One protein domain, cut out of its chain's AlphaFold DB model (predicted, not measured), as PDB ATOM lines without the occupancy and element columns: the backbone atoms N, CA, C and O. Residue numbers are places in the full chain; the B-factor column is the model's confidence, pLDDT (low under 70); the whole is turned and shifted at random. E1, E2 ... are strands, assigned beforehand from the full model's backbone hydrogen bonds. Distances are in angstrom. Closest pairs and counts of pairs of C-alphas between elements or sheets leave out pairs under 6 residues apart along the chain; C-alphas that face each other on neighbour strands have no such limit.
ATOM      1  N   GLY A 170     282.290 242.254 316.425       80.19
ATOM      2  CA  GLY A 170     283.021 241.002 316.532       80.19
ATOM      3  C   GLY A 170     283.562 240.545 315.180       80.19
ATOM      4  O   GLY A 170     282.834 240.431 314.198       80.19
ATOM      5  N   LYS A 171     284.864 240.239 315.143       84.31
ATOM      6  CA  LYS A 171     285.538 239.678 313.958       84.31
ATOM      7  C   LYS A 171     285.461 238.148 313.868       84.31
ATOM      8  O   LYS A 171     285.936 237.567 312.899       84.31
ATOM      9  N   ASN A 172     284.905 237.502 314.894       85.62
ATOM     10  CA  ASN A 172     284.943 236.047 315.061       85.62
ATOM     11  C   ASN A 172     283.607 235.364 314.745       85.62
ATOM     12  O   ASN A 172     283.595 234.173 314.459       85.62
ATOM     13  N   ASP A 173     282.492 236.094 314.811       89.56
ATOM     14  CA  ASP A 173     281.152 235.550 314.603       89.56
ATOM     15  C   ASP A 173     280.352 236.497 313.707       89.56
ATOM     16  O   ASP A 173     280.331 237.710 313.926       89.56
ATOM     17  N   GLN A 174     279.692 235.947 312.688       91.25
ATOM     18  CA  GLN A 174     278.886 236.736 311.762       91.25
ATOM     19  C   GLN A 174     277.597 237.234 312.429       91.25
ATOM     20  O   GLN A 174     276.897 236.498 313.130       91.25
ATOM     21  N   GLY A 175     277.254 238.485 312.140       91.31
ATOM     22  CA  GLY A 175     275.937 239.058 312.361       91.31
ATOM     23  C   GLY A 175     275.076 239.030 311.097       91.31
ATOM     24  O   GLY A 175     275.527 238.675 310.006       91.31
ATOM     25  N   THR A 176     273.815 239.417 311.255       93.38
ATOM     26  CA  THR A 176     272.918 239.758 310.153       93.38
ATOM     27  C   THR A 176     272.719 241.268 310.132       93.38
ATOM     28  O   THR A 176     272.330 241.827 311.155       93.38
ATOM     29  N   LEU A 177     272.913 241.904 308.982       92.00
ATOM     30  CA  LEU A 177     272.509 243.286 308.727       92.00
ATOM     31  C   LEU A 177     271.425 243.287 307.650       92.00
ATOM     32  O   LEU A 177     271.616 242.710 306.584       92.00
ATOM     33  N   ALA A 178     270.294 243.921 307.913       92.00
ATOM     34  CA  ALA A 178     269.201 244.065 306.967       92.00
ATOM     35  C   ALA A 178     268.855 245.543 306.810       92.00
ATOM     36  O   ALA A 178     268.570 246.220 307.793       92.00
ATOM     37  N   LEU A 179     268.855 246.038 305.578       87.94
ATOM     38  CA  LEU A 179     268.275 247.330 305.226       87.94
ATOM     39  C   LEU A 179     267.148 247.061 304.245       87.94
ATOM     40  O   LEU A 179     267.366 246.375 303.250       87.94
ATOM     41  N   ALA A 180     265.964 247.602 304.511       86.00
ATOM     42  CA  ALA A 180     264.824 247.433 303.625       86.00
ATOM     43  C   ALA A 180     264.056 248.736 303.422       86.00
ATOM     44  O   ALA A 180     263.970 249.592 304.305       86.00
ATOM     45  N   ASN A 181     263.433 248.822 302.246       73.69
ATOM     46  CA  ASN A 181     262.448 249.835 301.878       73.69
ATOM     47  C   ASN A 181     262.942 251.292 301.839       73.69
ATOM     48  O   ASN A 181     262.114 252.202 301.836       73.69
ATOM     49  N   PHE A 182     264.247 251.530 301.692       71.81
ATOM     50  CA  PHE A 182     264.728 252.806 301.156       71.81
ATOM     51  C   PHE A 182     264.357 252.844 299.670       71.81
ATOM     52  O   PHE A 182     264.888 252.045 298.902       71.81
ATOM     53  N   LYS A 183     263.373 253.664 299.280       66.00
ATOM     54  CA  LYS A 183     262.795 253.701 297.924       66.00
ATOM     55  C   LYS A 183     262.547 255.147 297.500       66.00
ATOM     56  O   LYS A 183     261.744 255.791 298.163       66.00
ATOM     57  N   GLU A 184     263.195 255.591 296.415       63.50
ATOM     58  CA  GLU A 184     262.701 256.594 295.439       63.50
ATOM     59  C   GLU A 184     263.790 256.953 294.419       63.50
ATOM     60  O   GLU A 184     263.610 256.775 293.221       63.50
ATOM     61  N   ILE A 185     264.945 257.416 294.906       58.38
ATOM     62  CA  ILE A 185     266.109 257.800 294.081       58.38
ATOM     63  C   ILE A 185     267.261 256.806 294.288       58.38
ATOM     64  O   ILE A 185     267.992 256.459 293.360       58.38
ATOM     65  N   LEU A 186     267.372 256.304 295.518       61.91
ATOM     66  CA  LEU A 186     268.298 255.269 295.939       61.91
ATOM     67  C   LEU A 186     267.471 254.108 296.495       61.91
ATOM     68  O   LEU A 186     266.883 254.229 297.570       61.91
ATOM     69  N   PHE A 187     267.400 253.002 295.752       64.56
ATOM     70  CA  PHE A 187     266.765 251.788 296.251       64.56
ATOM     71  C   PHE A 187     267.821 250.924 296.911       64.56
ATOM     72  O   PHE A 187     268.730 250.436 296.239       64.56
ATOM     73  N   LEU A 188     267.690 250.758 298.224       71.25
ATOM     74  CA  LEU A 188     268.529 249.868 299.009       71.25
ATOM     75  C   LEU A 188     267.644 248.864 299.724       71.25
ATOM     76  O   LEU A 188     266.861 249.199 300.617       71.25
ATOM     77  N   ASN A 189     267.791 247.616 299.308       80.88
ATOM     78  CA  ASN A 189     267.207 246.467 299.956       80.88
ATOM     79  C   ASN A 189     268.230 245.339 299.964       80.88
ATOM     80  O   ASN A 189     268.439 244.669 298.947       80.88
ATOM     81  N   PHE A 190     268.882 245.148 301.105       85.56
ATOM     82  CA  PHE A 190     269.851 244.080 301.250       85.56
ATOM     83  C   PHE A 190     269.761 243.378 302.593       85.56
ATOM     84  O   PHE A 190     269.466 243.982 303.623       85.56
ATOM     85  N   ASN A 191     270.066 242.086 302.564       90.88
ATOM     86  CA  ASN A 191     270.280 241.268 303.746       90.88
ATOM     87  C   ASN A 191     271.685 240.677 303.669       90.88
ATOM     88  O   ASN A 191     272.021 240.002 302.698       90.88
ATOM     89  N   ALA A 192     272.508 240.949 304.670       91.12
ATOM     90  CA  ALA A 192     273.879 240.495 304.722       91.12
ATOM     91  C   ALA A 192     274.123 239.609 305.937       91.12
ATOM     92  O   ALA A 192     273.736 239.945 307.052       91.12
ATOM     93  N   LYS A 193     274.826 238.502 305.706       93.12
ATOM     94  CA  LYS A 193     275.562 237.749 306.718       93.12
ATOM     95  C   LYS A 193     277.013 238.189 306.652       93.12
ATOM     96  O   LYS A 193     277.692 237.931 305.661       93.12
ATOM     97  N   CYS A 194     277.463 238.902 307.673       91.31
ATOM     98  CA  CYS A 194     278.776 239.528 307.669       91.31
ATOM     99  C   CYS A 194     279.337 239.667 309.079       91.31
ATOM    100  O   CYS A 194     278.605 239.766 310.061       91.31
ATOM    101  N   LEU A 195     280.656 239.716 309.168       91.56
ATOM    102  CA  LEU A 195     281.369 240.202 310.336       91.56
ATOM    103  C   LEU A 195     281.243 241.721 310.396       91.56
ATOM    104  O   LEU A 195     281.338 242.391 309.365       91.56
ATOM    105  N   LEU A 196     281.059 242.246 311.602       89.38
ATOM    106  CA  LEU A 196     281.009 243.677 311.856       89.38
ATOM    107  C   LEU A 196     282.018 244.015 312.942       89.38
ATOM    108  O   LEU A 196     281.851 243.585 314.076       89.38
ATOM    109  N   PHE A 197     283.082 244.736 312.611       88.25
ATOM    110  CA  PHE A 197     284.177 244.979 313.548       88.25
ATOM    111  C   PHE A 197     284.912 246.283 313.252       88.25
ATOM    112  O   PHE A 197     284.731 246.897 312.203       88.25
ATOM    113  N   ILE A 198     285.744 246.698 314.207       85.38
ATOM    114  CA  ILE A 198     286.715 247.772 314.011       85.38
ATOM    115  C   ILE A 198     288.073 247.134 313.746       85.38
ATOM    116  O   ILE A 198     288.537 246.305 314.530       85.38
ATOM    117  N   ASP A 199     288.690 247.530 312.646       82.25
ATOM    118  CA  ASP A 199     290.077 247.250 312.325       82.25
ATOM    119  C   ASP A 199     290.930 248.501 312.563       82.25
ATOM    120  O   ASP A 199     290.477 249.627 312.349       82.25
ATOM    121  N   ALA A 200     292.168 248.317 313.013       80.31
ATOM    122  CA  ALA A 200     293.048 249.436 313.337       80.31
ATOM    123  C   ALA A 200     293.497 250.229 312.094       80.31
ATOM    124  O   ALA A 200     293.691 251.437 312.186       80.31
ATOM    125  N   ALA A 201     293.658 249.565 310.946       80.00
ATOM    126  CA  ALA A 201     294.058 250.189 309.687       80.00
ATOM    127  C   ALA A 201     292.845 250.541 308.816       80.00
ATOM    128  O   ALA A 201     292.846 251.541 308.096       80.00
ATOM    129  N   GLU A 202     291.805 249.711 308.867       77.56
ATOM    130  CA  GLU A 202     290.650 249.821 307.989       77.56
ATOM    131  C   GLU A 202     289.439 250.518 308.631       77.56
ATOM    132  O   GLU A 202     288.504 250.877 307.917       77.56
ATOM    133  N   GLY A 203     289.444 250.784 309.935       81.19
ATOM    134  CA  GLY A 203     288.328 251.436 310.617       81.19
ATOM    135  C   GLY A 203     287.118 250.513 310.767       81.19
ATOM    136  O   GLY A 203     287.259 249.311 310.989       81.19
ATOM    137  N   PHE A 204     285.909 251.066 310.684       83.69
ATOM    138  CA  PHE A 204     284.692 250.264 310.789       83.69
ATOM    139  C   PHE A 204     284.496 249.455 309.508       83.69
ATOM    140  O   PHE A 204     284.420 250.011 308.410       83.69
ATOM    141  N   LYS A 205     284.371 248.137 309.650       85.31
ATOM    142  CA  LYS A 205     284.276 247.214 308.526       85.31
ATOM    143  C   LYS A 205     283.100 246.261 308.688       85.31
ATOM    144  O   LYS A 205     282.923 245.614 309.720       85.31
ATOM    145  N   LEU A 206     282.331 246.154 307.613       89.81
ATOM    146  CA  LEU A 206     281.377 245.088 307.344       89.81
ATOM    147  C   LEU A 206     282.014 244.179 306.298       89.81
ATOM    148  O   LEU A 206     282.304 244.641 305.199       89.81
ATOM    149  N   GLN A 207     282.242 242.908 306.608       91.50
ATOM    150  CA  GLN A 207     282.896 241.978 305.684       91.50
ATOM    151  C   GLN A 207     282.151 240.647 305.640       91.50
ATOM    152  O   GLN A 207     281.827 240.068 306.671       91.50
ATOM    153  N   THR A 208     281.864 240.159 304.436       93.31
ATOM    154  CA  THR A 208     281.126 238.898 304.246       93.31
ATOM    155  C   THR A 208     281.957 237.672 304.634       93.31
ATOM    156  O   THR A 208     281.460 236.778 305.304       93.31
ATOM    157  N   ASN A 209     283.231 237.633 304.263       91.81
ATOM    158  CA  ASN A 209     284.164 236.542 304.541       91.81
ATOM    159  C   ASN A 209     284.970 236.770 305.832       91.81
ATOM    160  O   ASN A 209     285.314 237.902 306.166       91.81
ATOM    161  N   SER A 210     285.318 235.695 306.542       87.44
ATOM    162  CA  SER A 210     286.192 235.773 307.715       87.44
ATOM    163  C   SER A 210     287.672 235.777 307.337       87.44
ATOM    164  O   SER A 210     288.120 235.008 306.485       87.44
ATOM    165  N   GLY A 211     288.448 236.652 307.984       83.62
ATOM    166  CA  GLY A 211     289.885 236.781 307.737       83.62
ATOM    167  C   GLY A 211     290.208 237.038 306.261       83.62
ATOM    168  O   GLY A 211     289.642 237.935 305.636       83.62
ATOM    169  N   SER A 212     291.122 236.235 305.714       85.75
ATOM    170  CA  SER A 212     291.578 236.287 304.318       85.75
ATOM    171  C   SER A 212     290.902 235.257 303.402       85.75
ATOM    172  O   SER A 212     291.327 235.083 302.261       85.75
ATOM    173  N   ASN A 213     289.865 234.557 303.873       90.19
ATOM    174  CA  ASN A 213     289.199 233.510 303.097       90.19
ATOM    175  C   ASN A 213     288.472 234.097 301.881       90.19
ATOM    176  O   ASN A 213     287.760 235.084 302.022       90.19
ATOM    177  N   ILE A 214     288.582 233.478 300.706       91.94
ATOM    178  CA  ILE A 214     287.894 233.924 299.482       91.94
ATOM    179  C   ILE A 214     286.917 232.829 299.045       91.94
ATOM    180  O   ILE A 214     287.320 231.698 298.783       91.94
ATOM    181  N   ALA A 215     285.628 233.153 298.982       92.00
ATOM    182  CA  ALA A 215     284.581 232.282 298.468       92.00
ATOM    183  C   ALA A 215     284.735 232.090 296.950       92.00
ATOM    184  O   ALA A 215     284.818 233.067 296.202       92.00
ATOM    185  N   GLY A 216     284.738 230.837 296.492       88.44
ATOM    186  CA  GLY A 216     284.637 230.503 295.070       88.44
ATOM    187  C   GLY A 216     283.217 230.687 294.519       88.44
ATOM    188  O   GLY A 216     282.259 230.853 295.272       88.44
ATOM    189  N   SER A 217     283.055 230.604 293.195       80.88
ATOM    190  CA  SER A 217     281.764 230.797 292.507       80.88
ATOM    191  C   SER A 217     280.685 229.773 292.883       80.88
ATOM    192  O   SER A 217     279.497 230.050 292.733       80.88
ATOM    193  N   THR A 218     281.084 228.603 293.383       84.69
ATOM    194  CA  THR A 218     280.187 227.531 293.840       84.69
ATOM    195  C   THR A 218     280.126 227.414 295.363       84.69
ATOM    196  O   THR A 218     279.486 226.497 295.873       84.69
ATOM    197  N   GLN A 219     280.813 228.295 296.101       88.25
ATOM    198  CA  GLN A 219     280.899 228.208 297.555       88.25
ATOM    199  C   GLN A 219     279.538 228.507 298.187       88.25
ATOM    200  O   GLN A 219     278.947 229.569 297.976       88.25
ATOM    201  N   THR A 220     279.046 227.571 298.994       87.75
ATOM    202  CA  THR A 220     277.831 227.775 299.782       87.75
ATOM    203  C   THR A 220     278.135 228.623 301.014       87.75
ATOM    204  O   THR A 220     279.176 228.400 301.641       87.75
ATOM    205  N   PRO A 221     277.245 229.559 301.396       89.12
ATOM    206  CA  PRO A 221     277.459 230.354 302.591       89.12
ATOM    207  C   PRO A 221     277.496 229.534 303.881       89.12
ATOM    208  O   PRO A 221     276.691 228.622 304.064       89.12
ATOM    209  N   ASP A 222     278.389 229.912 304.789       91.38
ATOM    210  CA  ASP A 222     278.554 229.334 306.123       91.38
ATOM    211  C   ASP A 222     279.145 230.377 307.100       91.38
ATOM    212  O   ASP A 222     279.192 231.575 306.806       91.38
ATOM    213  N   ALA A 223     279.594 229.940 308.281       87.19
ATOM    214  CA  ALA A 223     280.186 230.827 309.287       87.19
ATOM    215  C   ALA A 223     281.504 231.499 308.838       87.19
ATOM    216  O   ALA A 223     281.896 232.522 309.402       87.19
ATOM    217  N   THR A 224     282.175 230.954 307.822       91.69
ATOM    218  CA  THR A 224     283.398 231.486 307.202       91.69
ATOM    219  C   THR A 224     283.061 232.375 306.006       91.69
ATOM    220  O   THR A 224     283.620 233.463 305.866       91.69
ATOM    221  N   TYR A 225     282.126 231.940 305.164       93.12
ATOM    222  CA  TYR A 225     281.725 232.597 303.925       93.12
ATOM    223  C   TYR A 225     280.313 233.166 304.058       93.12
ATOM    224  O   TYR A 225     279.319 232.499 303.784       93.12
ATOM    225  N   GLY A 226     280.210 234.418 304.484       92.38
ATOM    226  CA  GLY A 226     278.954 235.153 304.493       92.38
ATOM    227  C   GLY A 226     278.555 235.634 303.098       92.38
ATOM    228  O   GLY A 226     279.151 235.280 302.079       92.38
ATOM    229  N   TYR A 227     277.529 236.474 303.042       92.56
ATOM    230  CA  TYR A 227     277.004 237.005 301.789       92.56
ATOM    231  C   TYR A 227     276.287 238.331 302.009       92.56
ATOM    232  O   TYR A 227     275.866 238.629 303.121       92.56
ATOM    233  N   ALA A 228     276.092 239.096 300.941       91.50
ATOM    234  CA  ALA A 228     275.125 240.186 300.880       91.50
ATOM    235  C   ALA A 228     274.145 239.901 299.742       91.50
ATOM    236  O   ALA A 228     274.557 239.702 298.604       91.50
ATOM    237  N   ASP A 229     272.856 239.821 300.042       91.56
ATOM    238  CA  ASP A 229     271.812 239.561 299.057       91.56
ATOM    239  C   ASP A 229     271.089 240.857 298.705       91.56
ATOM    240  O   ASP A 229     270.411 241.445 299.547       91.56
ATOM    241  N   LEU A 230     271.243 241.297 297.458       90.69
ATOM    242  CA  LEU A 230     270.552 242.440 296.875       90.69
ATOM    243  C   LEU A 230     269.214 241.969 296.302       90.69
ATOM    244  O   LEU A 230     269.046 241.798 295.088       90.69
ATOM    245  N   SER A 231     268.264 241.719 297.197       88.81
ATOM    246  CA  SER A 231     266.947 241.210 296.822       88.81
ATOM    247  C   SER A 231     266.121 242.268 296.086       88.81
ATOM    248  O   SER A 231     266.021 243.420 296.518       88.81
ATOM    249  N   ARG A 232     265.511 241.872 294.960       87.00
ATOM    250  CA  ARG A 232     264.676 242.765 294.145       87.00
ATOM    251  C   ARG A 232     263.529 243.339 294.970       87.00
ATOM    252  O   ARG A 232     262.946 242.652 295.807       87.00
ATOM    253  N   VAL A 233     263.179 244.588 294.695       81.56
ATOM    254  CA  VAL A 233     262.107 245.309 295.390       81.56
ATOM    255  C   VAL A 233     260.953 245.499 294.426       81.56
ATOM    256  O   VAL A 233     261.170 245.959 293.308       81.56
ATOM    257  N   VAL A 234     259.730 245.166 294.840       81.88
ATOM    258  CA  VAL A 234     258.528 245.472 294.048       81.88
ATOM    259  C   VAL A 234     258.491 246.972 293.764       81.88
ATOM    260  O   VAL A 234     258.638 247.782 294.686       81.88
ATOM    261  N   ASP A 235     258.322 247.326 292.493       78.88
ATOM    262  CA  ASP A 235     258.217 248.718 292.079       78.88
ATOM    263  C   ASP A 235     256.970 249.338 292.752       78.88
ATOM    264  O   ASP A 235     255.883 248.755 292.668       78.88
ATOM    265  N   PRO A 236     257.096 250.480 293.458       73.50
ATOM    266  CA  PRO A 236     255.983 251.115 294.169       73.50
ATOM    267  C   PRO A 236     254.746 251.430 293.315       73.50
ATOM    268  O   PRO A 236     253.645 251.580 293.852       73.50
ATOM    269  N   ALA A 237     254.917 251.542 292.002       74.81
ATOM    270  CA  ALA A 237     253.861 251.828 291.051       74.81
ATOM    271  C   ALA A 237     253.231 250.556 290.449       74.81
ATOM    272  O   ALA A 237     252.162 250.617 289.843       74.81
ATOM    273  N   SER A 238     253.838 249.387 290.682       75.75
ATOM    274  CA  SER A 238     253.520 248.124 290.015       75.75
ATOM    275  C   SER A 238     252.074 247.634 290.143       75.75
ATOM    276  O   SER A 238     251.650 246.825 289.322       75.75
ATOM    277  N   THR A 239     251.340 248.029 291.179       72.94
ATOM    278  CA  THR A 239     249.964 247.565 291.439       72.94
ATOM    279  C   THR A 239     248.922 248.663 291.241       72.94
ATOM    280  O   THR A 239     247.743 248.463 291.534       72.94
ATOM    281  N   LYS A 240     249.338 249.837 290.756       76.00
ATOM    282  CA  LYS A 240     248.468 251.004 290.618       76.00
ATOM    283  C   LYS A 240     247.799 251.017 289.239       76.00
ATOM    284  O   LYS A 240     248.409 250.689 288.229       76.00
ATOM    285  N   SER A 241     246.515 251.371 289.197       68.38
ATOM    286  CA  SER A 241     245.738 251.417 287.948       68.38
ATOM    287  C   SER A 241     246.287 252.486 286.990       68.38
ATOM    288  O   SER A 241     246.602 253.585 287.435       68.38
ATOM    289  N   GLY A 242     246.394 252.178 285.689       65.19
ATOM    290  CA  GLY A 242     246.932 253.097 284.667       65.19
ATOM    291  C   GLY A 242     248.458 253.065 284.490       65.19
ATOM    292  O   GLY A 242     249.026 253.971 283.884       65.19
ATOM    293  N   PHE A 243     249.123 252.038 285.022       62.66
ATOM    294  CA  PHE A 243     250.578 251.934 285.079       62.66
ATOM    295  C   PHE A 243     251.259 251.746 283.710       62.66
ATOM    296  O   PHE A 243     250.929 250.833 282.953       62.66
ATOM    297  N   MET A 244     252.282 252.565 283.436       57.03
ATOM    298  CA  MET A 244     253.342 252.246 282.475       57.03
ATOM    299  C   MET A 244     254.481 251.569 283.237       57.03
ATOM    300  O   MET A 244     254.960 252.125 284.215       57.03
ATOM    301  N   ASN A 245     254.914 250.388 282.793       59.88
ATOM    302  CA  ASN A 245     255.961 249.605 283.450       59.88
ATOM    303  C   ASN A 245     257.257 250.416 283.648       59.88
ATOM    304  O   ASN A 245     257.995 250.649 282.692       59.88
ATOM    305  N   THR A 246     257.536 250.813 284.891       62.44
ATOM    306  CA  THR A 246     258.811 251.416 285.304       62.44
ATOM    307  C   THR A 246     259.718 250.436 286.029       62.44
ATOM    308  O   THR A 246     260.813 250.838 286.392       62.44
ATOM    309  N   GLY A 247     259.331 249.179 286.251       68.44
ATOM    310  CA  GLY A 247     260.193 248.187 286.891       68.44
ATOM    311  C   GLY A 247     261.191 247.585 285.901       68.44
ATOM    312  O   GLY A 247     260.870 247.357 284.737       68.44
ATOM    313  N   SER A 248     262.417 247.280 286.334       74.06
ATOM    314  CA  SER A 248     263.418 246.674 285.434       74.06
ATOM    315  C   SER A 248     263.208 245.179 285.154       74.06
ATOM    316  O   SER A 248     263.863 244.632 284.271       74.06
ATOM    317  N   TYR A 249     262.313 244.500 285.882       78.06
ATOM    318  CA  TYR A 249     261.987 243.086 285.659       78.06
ATOM    319  C   TYR A 249     260.525 242.780 285.990       78.06
ATOM    320  O   TYR A 249     260.056 243.120 287.080       78.06
ATOM    321  N   GLY A 250     259.823 242.109 285.075       79.12
ATOM    322  CA  GLY A 250     258.428 241.694 285.240       79.12
ATOM    323  C   GLY A 250     258.283 240.254 285.735       79.12
ATOM    324  O   GLY A 250     258.986 239.358 285.280       79.12
ATOM    325  N   ASN A 251     257.335 240.032 286.642       69.94
ATOM    326  CA  ASN A 251     256.849 238.723 287.065       69.94
ATOM    327  C   ASN A 251     255.311 238.753 287.122       69.94
ATOM    328  O   ASN A 251     254.712 239.177 288.117       69.94
ATOM    329  N   GLY A 252     254.671 238.349 286.024       73.94
ATOM    330  CA  GLY A 252     253.215 238.395 285.880       73.94
ATOM    331  C   GLY A 252     252.667 239.824 285.931       73.94
ATOM    332  O   GLY A 252     253.094 240.685 285.166       73.94
ATOM    333  N   THR A 253     251.724 240.078 286.841       72.94
ATOM    334  CA  THR A 253     251.101 241.400 287.055       72.94
ATOM    335  C   THR A 253     251.956 242.355 287.888       72.94
ATOM    336  O   THR A 253     251.548 243.492 288.113       72.94
ATOM    337  N   THR A 254     253.131 241.914 288.352       80.06
ATOM    338  CA  THR A 254     254.042 242.737 289.154       80.06
ATOM    339  C   THR A 254     255.372 242.983 288.457       80.06
ATOM    340  O   THR A 254     255.865 242.162 287.689       80.06
ATOM    341  N   THR A 255     255.976 244.126 288.742       83.81
ATOM    342  CA  THR A 255     257.278 244.558 288.248       83.81
ATOM    343  C   THR A 255     258.148 244.927 289.441       83.81
ATOM    344  O   THR A 255     257.657 245.304 290.507       83.81
ATOM    345  N   SER A 256     259.456 244.745 289.300       85.12
ATOM    346  CA  SER A 256     260.419 244.924 290.382       85.12
ATOM    347  C   SER A 256     261.657 245.669 289.909       85.12
ATOM    348  O   SER A 256     262.138 245.451 288.792       85.12
ATOM    349  N   ASN A 257     262.210 246.492 290.792       85.00
ATOM    350  CA  ASN A 257     263.509 247.128 290.644       85.00
ATOM    351  C   ASN A 257     264.604 246.295 291.305       85.00
ATOM    352  O   ASN A 257     264.350 245.346 292.054       85.00
ATOM    353  N   ALA A 258     265.841 246.637 290.969       87.56
ATOM    354  CA  ALA A 258     267.000 245.976 291.527       87.56
ATOM    355  C   ALA A 258     267.138 246.267 293.038       87.56
ATOM    356  O   ALA A 258     266.722 247.330 293.494       87.56
ATOM    357  N   GLY A 259     267.696 245.326 293.812       86.06
ATOM    358  CA  GLY A 259     267.900 245.494 295.260       86.06
ATOM    359  C   GLY A 259     268.864 246.627 295.622       86.06
ATOM    360  O   GLY A 259     268.676 247.293 296.636       86.06
ATOM    361  N   LEU A 260     269.845 246.887 294.754       87.00
ATOM    362  CA  LEU A 260     270.555 248.160 294.661       87.00
ATOM    363  C   LEU A 260     270.139 248.829 293.353       87.00
ATOM    364  O   LEU A 260     270.346 248.245 292.290       87.00
ATOM    365  N   ASN A 261     269.588 250.035 293.403       83.75
ATOM    366  CA  ASN A 261     269.191 250.769 292.203       83.75
ATOM    367  C   ASN A 261     269.422 252.270 292.386       83.75
ATOM    368  O   ASN A 261     269.027 252.846 293.399       83.75
ATOM    369  N   LEU A 262     270.047 252.882 291.388       82.12
ATOM    370  CA  LEU A 262     270.300 254.312 291.282       82.12
ATOM    371  C   LEU A 262     269.541 254.836 290.070       82.12
ATOM    372  O   LEU A 262     269.745 254.353 288.951       82.12
ATOM    373  N   GLU A 263     268.684 255.828 290.293       79.25
ATOM    374  CA  GLU A 263     267.916 256.470 289.228       79.25
ATOM    375  C   GLU A 263     268.274 257.946 289.125       79.25
ATOM    376  O   GLU A 263     268.069 258.726 290.051       79.25
ATOM    377  N   ILE A 264     268.800 258.332 287.965       80.94
ATOM    378  CA  ILE A 264     269.059 259.723 287.614       80.94
ATOM    379  C   ILE A 264     267.917 260.166 286.716       80.94
ATOM    380  O   ILE A 264     267.694 259.596 285.645       80.94
ATOM    381  N   MET A 265     267.197 261.193 287.150       77.38
ATOM    382  CA  MET A 265     266.056 261.737 286.425       77.38
ATOM    383  C   MET A 265     266.240 263.233 286.194       77.38
ATOM    384  O   MET A 265     266.801 263.942 287.027       77.38
ATOM    385  N   LEU A 266     265.737 263.723 285.065       76.94
ATOM    386  CA  LEU A 266     265.665 265.144 284.756       76.94
ATOM    387  C   LEU A 266     264.263 265.648 285.082       76.94
ATOM    388  O   LEU A 266     263.277 265.144 284.546       76.94
ATOM    389  N   ASN A 267     264.168 266.662 285.938       71.81
ATOM    390  CA  ASN A 267     262.901 267.339 286.180       71.81
ATOM    391  C   ASN A 267     262.586 268.269 285.000       71.81
ATOM    392  O   ASN A 267     263.328 269.214 284.734       71.81
ATOM    393  N   ASN A 268     261.492 268.003 284.285       65.94
ATOM    394  CA  ASN A 268     261.115 268.774 283.101       65.94
ATOM    395  C   ASN A 268     260.188 269.965 283.398       65.94
ATOM    396  O   ASN A 268     259.843 270.697 282.474       65.94
ATOM    397  N   LYS A 269     259.782 270.165 284.661       60.31
ATOM    398  CA  LYS A 269     258.838 271.222 285.062       60.31
ATOM    399  C   LYS A 269     259.480 272.597 285.264       60.31
ATOM    400  O   LYS A 269     258.781 273.545 285.610       60.31
ATOM    401  N   GLY A 270     260.789 272.719 285.039       54.81
ATOM    402  CA  GLY A 270     261.559 273.868 285.505       54.81
ATOM    403  C   GLY A 270     261.667 273.849 287.033       54.81
ATOM    404  O   GLY A 270     260.759 273.422 287.747       54.81
ATOM    405  N   VAL A 271     262.808 274.272 287.566       53.38
ATOM    406  CA  VAL A 271     262.968 274.398 289.016       53.38
ATOM    407  C   VAL A 271     262.196 275.652 289.419       53.38
ATOM    408  O   VAL A 271     262.687 276.757 289.217       53.38
ATOM    409  N   ASN A 272     260.964 275.516 289.916       51.81
ATOM    410  CA  ASN A 272     260.328 276.599 290.664       51.81
ATOM    411  C   ASN A 272     260.654 276.389 292.150       51.81
ATOM    412  O   ASN A 272     259.917 275.672 292.827       51.81
ATOM    413  N   PRO A 273     261.745 276.978 292.672       49.59
ATOM    414  CA  PRO A 273     262.220 276.737 294.035       49.59
ATOM    415  C   PRO A 273     261.230 277.192 295.120       49.59
ATOM    416  O   PRO A 273     261.416 276.859 296.284       49.59
ATOM    417  N   SER A 274     260.168 277.925 294.760       49.75
ATOM    418  CA  SER A 274     259.111 278.349 295.684       49.75
ATOM    419  C   SER A 274     258.005 277.303 295.882       49.75
ATOM    420  O   SER A 274     257.128 277.505 296.725       49.75
ATOM    421  N   ALA A 275     257.981 276.217 295.107       54.12
ATOM    422  CA  ALA A 275     256.921 275.224 295.191       54.12
ATOM    423  C   ALA A 275     257.351 274.034 296.063       54.12
ATOM    424  O   ALA A 275     258.297 273.319 295.741       54.12
ATOM    425  N   THR A 276     256.565 273.718 297.094       53.50
ATOM    426  CA  THR A 276     256.597 272.415 297.792       53.50
ATOM    427  C   THR A 276     256.435 271.222 296.837       53.50
ATOM    428  O   THR A 276     256.666 270.079 297.221       53.50
ATOM    429  N   SER A 277     256.076 271.476 295.574       61.69
ATOM    430  CA  SER A 277     255.919 270.478 294.524       61.69
ATOM    431  C   SER A 277     257.213 270.037 293.830       61.69
ATOM    432  O   SER A 277     257.134 269.132 293.005       61.69
ATOM    433  N   VAL A 278     258.378 270.661 294.069       65.56
ATOM    434  CA  VAL A 278     259.623 270.293 293.347       65.56
ATOM    435  C   VAL A 278     260.083 268.876 293.696       65.56
ATOM    436  O   VAL A 278     260.590 268.167 292.830       65.56
ATOM    437  N   TYR A 279     259.847 268.458 294.939       71.31
ATOM    438  CA  TYR A 279     260.102 267.102 295.426       71.31
ATOM    439  C   TYR A 279     258.835 266.255 295.477       71.31
ATOM    440  O   TYR A 279     258.869 265.147 295.991       71.31
ATOM    441  N   ALA A 280     257.704 266.764 294.972       73.88
ATOM    442  CA  ALA A 280     256.462 266.021 295.052       73.88
ATOM    443  C   ALA A 280     256.563 264.742 294.238       73.88
ATOM    444  O   ALA A 280     256.927 264.732 293.058       73.88
ATOM    445  N   VAL A 281     256.152 263.675 294.886       76.38
ATOM    446  CA  VAL A 281     256.004 262.370 294.282       76.38
ATOM    447  C   VAL A 281     254.530 262.205 293.919       76.38
ATOM    448  O   VAL A 281     253.650 262.628 294.672       76.38
ATOM    449  N   ASP A 282     254.259 261.702 292.718       75.44
ATOM    450  CA  ASP A 282     252.908 261.549 292.194       75.44
ATOM    451  C   ASP A 282     252.167 260.347 292.804       75.44
ATOM    452  O   ASP A 282     252.689 259.599 293.633       75.44
ATOM    453  N   GLN A 283     250.924 260.132 292.362       74.94
ATOM    454  CA  GLN A 283     250.109 259.013 292.834       74.94
ATOM    455  C   GLN A 283     250.734 257.643 292.551       74.94
ATOM    456  O   GLN A 283     250.281 256.662 293.132       74.94
ATOM    457  N   TYR A 284     251.758 257.549 291.697       75.25
ATOM    458  CA  TYR A 284     252.492 256.333 291.379       75.25
ATOM    459  C   TYR A 284     253.756 256.153 292.223       75.25
ATOM    460  O   TYR A 284     254.415 255.135 292.097       75.25
ATOM    461  N   ASN A 285     254.042 257.039 293.177       74.38
ATOM    462  CA  ASN A 285     255.305 257.063 293.919       74.38
ATOM    463  C   ASN A 285     256.524 257.307 292.994       74.38
ATOM    464  O   ASN A 285     257.598 256.750 293.208       74.38
ATOM    465  N   THR A 286     256.339 258.110 291.939       73.00
ATOM    466  CA  THR A 286     257.410 258.584 291.049       73.00
ATOM    467  C   THR A 286     257.568 260.103 291.186       73.00
ATOM    468  O   THR A 286     256.560 260.799 291.344       73.00
ATOM    469  N   PRO A 287     258.790 260.670 291.120       76.75
ATOM    470  CA  PRO A 287     258.962 262.123 291.131       76.75
ATOM    471  C   PRO A 287     258.122 262.814 290.036       76.75
ATOM    472  O   PRO A 287     258.236 262.517 288.845       76.75
ATOM    473  N   SER A 288     257.251 263.744 290.434       76.69
ATOM    474  CA  SER A 288     256.221 264.322 289.565       76.69
ATOM    475  C   SER A 288     256.817 265.206 288.468       76.69
ATOM    476  O   SER A 288     257.328 266.292 288.732       76.69
ATOM    477  N   GLY A 289     256.669 264.801 287.204       72.69
ATOM    478  CA  GLY A 289     257.243 265.536 286.067       72.69
ATOM    479  C   GLY A 289     258.739 265.290 285.859       72.69
ATOM    480  O   GLY A 289     259.372 265.968 285.053       72.69
ATOM    481  N   ALA A 290     259.319 264.311 286.548       75.12
ATOM    482  CA  ALA A 290     260.647 263.839 286.206       75.12
ATOM    483  C   ALA A 290     260.580 262.855 285.030       75.12
ATOM    484  O   ALA A 290     259.653 262.055 284.907       75.12
ATOM    485  N   LYS A 291     261.580 262.914 284.153       74.94
ATOM    486  CA  LYS A 291     261.825 261.911 283.117       74.94
ATOM    487  C   LYS A 291     263.138 261.207 283.425       74.94
ATOM    488  O   LYS A 291     264.156 261.869 283.625       74.94
ATOM    489  N   GLY A 292     263.111 259.877 283.474       73.88
ATOM    490  CA  GLY A 292     264.309 259.068 283.696       73.88
ATOM    491  C   GLY A 292     265.361 259.326 282.619       73.88
ATOM    492  O   GLY A 292     265.040 259.331 281.432       73.88
ATOM    493  N   LEU A 293     266.599 259.562 283.047       76.12
ATOM    494  CA  LEU A 293     267.759 259.712 282.172       76.12
ATOM    495  C   LEU A 293     268.561 258.409 282.150       76.12
ATOM    496  O   LEU A 293     268.752 257.816 281.093       76.12
ATOM    497  N   ILE A 294     269.012 257.961 283.323       82.06
ATOM    498  CA  ILE A 294     269.847 256.769 283.490       82.06
ATOM    499  C   ILE A 294     269.351 255.987 284.701       82.06
ATOM    500  O   ILE A 294     269.089 256.561 285.759       82.06
ATOM    501  N   ARG A 295     269.287 254.663 284.554       81.44
ATOM    502  CA  ARG A 295     269.080 253.727 285.655       81.44
ATOM    503  C   ARG A 295     270.197 252.697 285.666       81.44
ATOM    504  O   ARG A 295     270.448 252.050 284.653       81.44
ATOM    505  N   VAL A 296     270.820 252.516 286.825       84.94
ATOM    506  CA  VAL A 296     271.821 251.470 287.058       84.94
ATOM    507  C   VAL A 296     271.419 250.703 288.304       84.94
ATOM    508  O   VAL A 296     271.104 251.303 289.326       84.94
ATOM    509  N   GLY A 297     271.440 249.375 288.240       87.31
ATOM    510  CA  GLY A 297     271.099 248.562 289.395       87.31
ATOM    511  C   GLY A 297     271.726 247.179 289.370       87.31
ATOM    512  O   GLY A 297     272.070 246.654 288.313       87.31
ATOM    513  N   ALA A 298     271.857 246.596 290.556       88.38
ATOM    514  CA  ALA A 298     272.396 245.266 290.788       88.38
ATOM    515  C   ALA A 298     271.442 244.450 291.670       88.38
ATOM    516  O   ALA A 298     270.760 244.970 292.557       88.38
ATOM    517  N   SER A 299     271.344 243.152 291.402       90.38
ATOM    518  CA  SER A 299     270.533 242.225 292.193       90.38
ATOM    519  C   SER A 299     271.182 240.860 292.266       90.38
ATOM    520  O   SER A 299     271.921 240.474 291.364       90.38
ATOM    521  N   GLY A 300     270.841 240.127 293.319       89.19
ATOM    522  CA  GLY A 300     271.387 238.811 293.604       89.19
ATOM    523  C   GLY A 300     272.438 238.845 294.705       89.19
ATOM    524  O   GLY A 300     272.621 239.841 295.405       89.19
ATOM    525  N   ARG A 301     273.118 237.712 294.864       89.50
ATOM    526  CA  ARG A 301     274.034 237.473 295.972       89.50
ATOM    527  C   ARG A 301     275.459 237.893 295.629       89.50
ATOM    528  O   ARG A 301     276.019 237.444 294.634       89.50
ATOM    529  N   MET A 302     276.057 238.675 296.515       89.88
ATOM    530  CA  MET A 302     277.466 239.035 296.509       89.88
ATOM    531  C   MET A 302     278.206 238.281 297.619       89.88
ATOM    532  O   MET A 302     277.714 238.157 298.743       89.88
ATOM    533  N   VAL A 303     279.399 237.789 297.295       90.88
ATOM    534  CA  VAL A 303     280.367 237.184 298.226       90.88
ATOM    535  C   VAL A 303     281.693 237.937 298.108       90.88
ATOM    536  O   VAL A 303     281.860 238.737 297.186       90.88
ATOM    537  N   ASN A 304     282.630 237.728 299.037       91.62
ATOM    538  CA  ASN A 304     283.927 238.435 299.068       91.62
ATOM    539  C   ASN A 304     283.792 239.963 299.059       91.62
ATOM    540  O   ASN A 304     284.618 240.683 298.507       91.62
ATOM    541  N   SER A 305     282.694 240.453 299.620       89.50
ATOM    542  CA  SER A 305     282.344 241.865 299.647       89.50
ATOM    543  C   SER A 305     282.628 242.448 301.021       89.50
ATOM    544  O   SER A 305     282.399 241.787 302.044       89.50
ATOM    545  N   SER A 306     283.075 243.700 301.037       89.44
ATOM    546  CA  SER A 306     283.214 244.494 302.249       89.44
ATOM    547  C   SER A 306     282.733 245.921 302.037       89.44
ATOM    548  O   SER A 306     282.953 246.500 300.976       89.44
ATOM    549  N   LEU A 307     282.131 246.492 303.073       87.69
ATOM    550  CA  LEU A 307     281.853 247.915 303.187       87.69
ATOM    551  C   LEU A 307     282.707 248.469 304.326       87.69
ATOM    552  O   LEU A 307     282.707 247.928 305.431       87.69
ATOM    553  N   GLN A 308     283.449 249.527 304.036       84.81
ATOM    554  CA  GLN A 308     284.423 250.104 304.944       84.81
ATOM    555  C   GLN A 308     284.113 251.581 305.148       84.81
ATOM    556  O   GLN A 308     283.982 252.335 304.185       84.81
ATOM    557  N   PHE A 309     284.046 251.984 306.410       78.00
ATOM    558  CA  PHE A 309     283.982 253.375 306.819       78.00
ATOM    559  C   PHE A 309     285.260 253.681 307.589       78.00
ATOM    560  O   PHE A 309     285.465 253.208 308.709       78.00
ATOM    561  N   ARG A 310     286.137 254.463 306.964       73.06
ATOM    562  CA  ARG A 310     287.411 254.876 307.548       73.06
ATOM    563  C   ARG A 310     287.543 256.387 307.485       73.06
ATOM    564  O   ARG A 310     287.147 256.991 306.489       73.06
ATOM    565  N   GLY A 311     288.162 256.968 308.506       61.59
ATOM    566  CA  GLY A 311     288.760 258.289 308.354       61.59
ATOM    567  C   GLY A 311     289.875 258.189 307.317       61.59
ATOM    568  O   GLY A 311     290.697 257.272 307.369       61.59
TER     569      GLY A 311
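Overview. This is residues 170 to 311 of the 317 residues of an uncharacterized protein of Abscondita terminalis (UniProt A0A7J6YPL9). A long, twisted sheet is built along the bent hairpin of E1 and E2, with three two-strand pieces in a row on the side of E2 away from E1: E3 with E10 at one end, E4 with E9 next, and E7 with E8 at the other end. The end of E2 turns off with E3 and E10, a small separate hairpin of E5 and E6 lies beyond E4, and in the long loop after E7 residues 271 to 276 stick out. The printed part has 142 residues with no named helix and ten named strands, E1 to E10 in chain order; it is all strand, though under half of the residues, 67, are in named elements. Both sheets are antiparallel, and the larger is branched. The whole is loose, with a radius of gyration of the C-alphas of 18.9 A, and flat, spanning 52 by 40 by 21 A.

Along the chain. E2, residues 186 to 199, is 28.4 A long and bends by 90 degrees at residue 193; its last C-alpha is at (290.077, 247.250, 312.325). E1, residues 170 to 182, is 26.7 A long, begins with C-alpha 170 at (283.021, 241.002, 316.532) and bends by 105 degrees at residue 173. E3 is residues 203 to 207, E4 residues 227 to 230, E5 residues 249 to 251 and E6 residues 254 to 257. E7, residues 260 to 267, measures 22.3 A, and E8, residues 290 to 298, 22.4 A, with a bend of 66 degrees at residue 293. E9 is residues 300 to 302, and E10, residues 306 to 309, ends with C-alpha 309 at (283.982, 253.375, 306.819).

Arrangement. E1, E2 and E3 form a meander, each strand the antiparallel neighbour of the one before. E1 lies on one side of E2, with N 177 and O 192 2.9 A apart. On the other side, E3 is beside residues 194 to 199, N 197 to O 205 being 3.0 A; E4 beside 190 to 193, N 193 to O 227 2.8 A; and E7 beside 186 to 188, N 187 to O 261 2.9 A. The edge strands E10, E9 and E8 are the antiparallel neighbours of E3, E4 and E7, each on the other side of its neighbour from E2: N 206 of E3 and O 307 of E10 are 2.8 A apart, N 228 of E4 and O 302 of E9 2.9 A, and N 262 of E7 and O 296 of E8 2.8 A. In the hairpin of E5 and E6, N 251 and O 254 are 2.8 A apart; residues 233 to 234 pair antiparallel with 256 to 257 of E6. E6 runs on into E7 at 91 degrees, and E8 into E9 at 55 degrees. E5 is apart from E2.

Size, cuts and confidence. The C-alphas of Thr 218 and Ser 274, the two farthest apart, are 55.0 A apart. The printed part has no cut. The links E3 to E4, E4 to E5 and E7 to E8 are long, with 19, 18 and 22 residues. The mean pLDDT of the printed part is 79.6; residues 183 to 187, 241 to 247, 251, 268 to 278 and 311 are under 70.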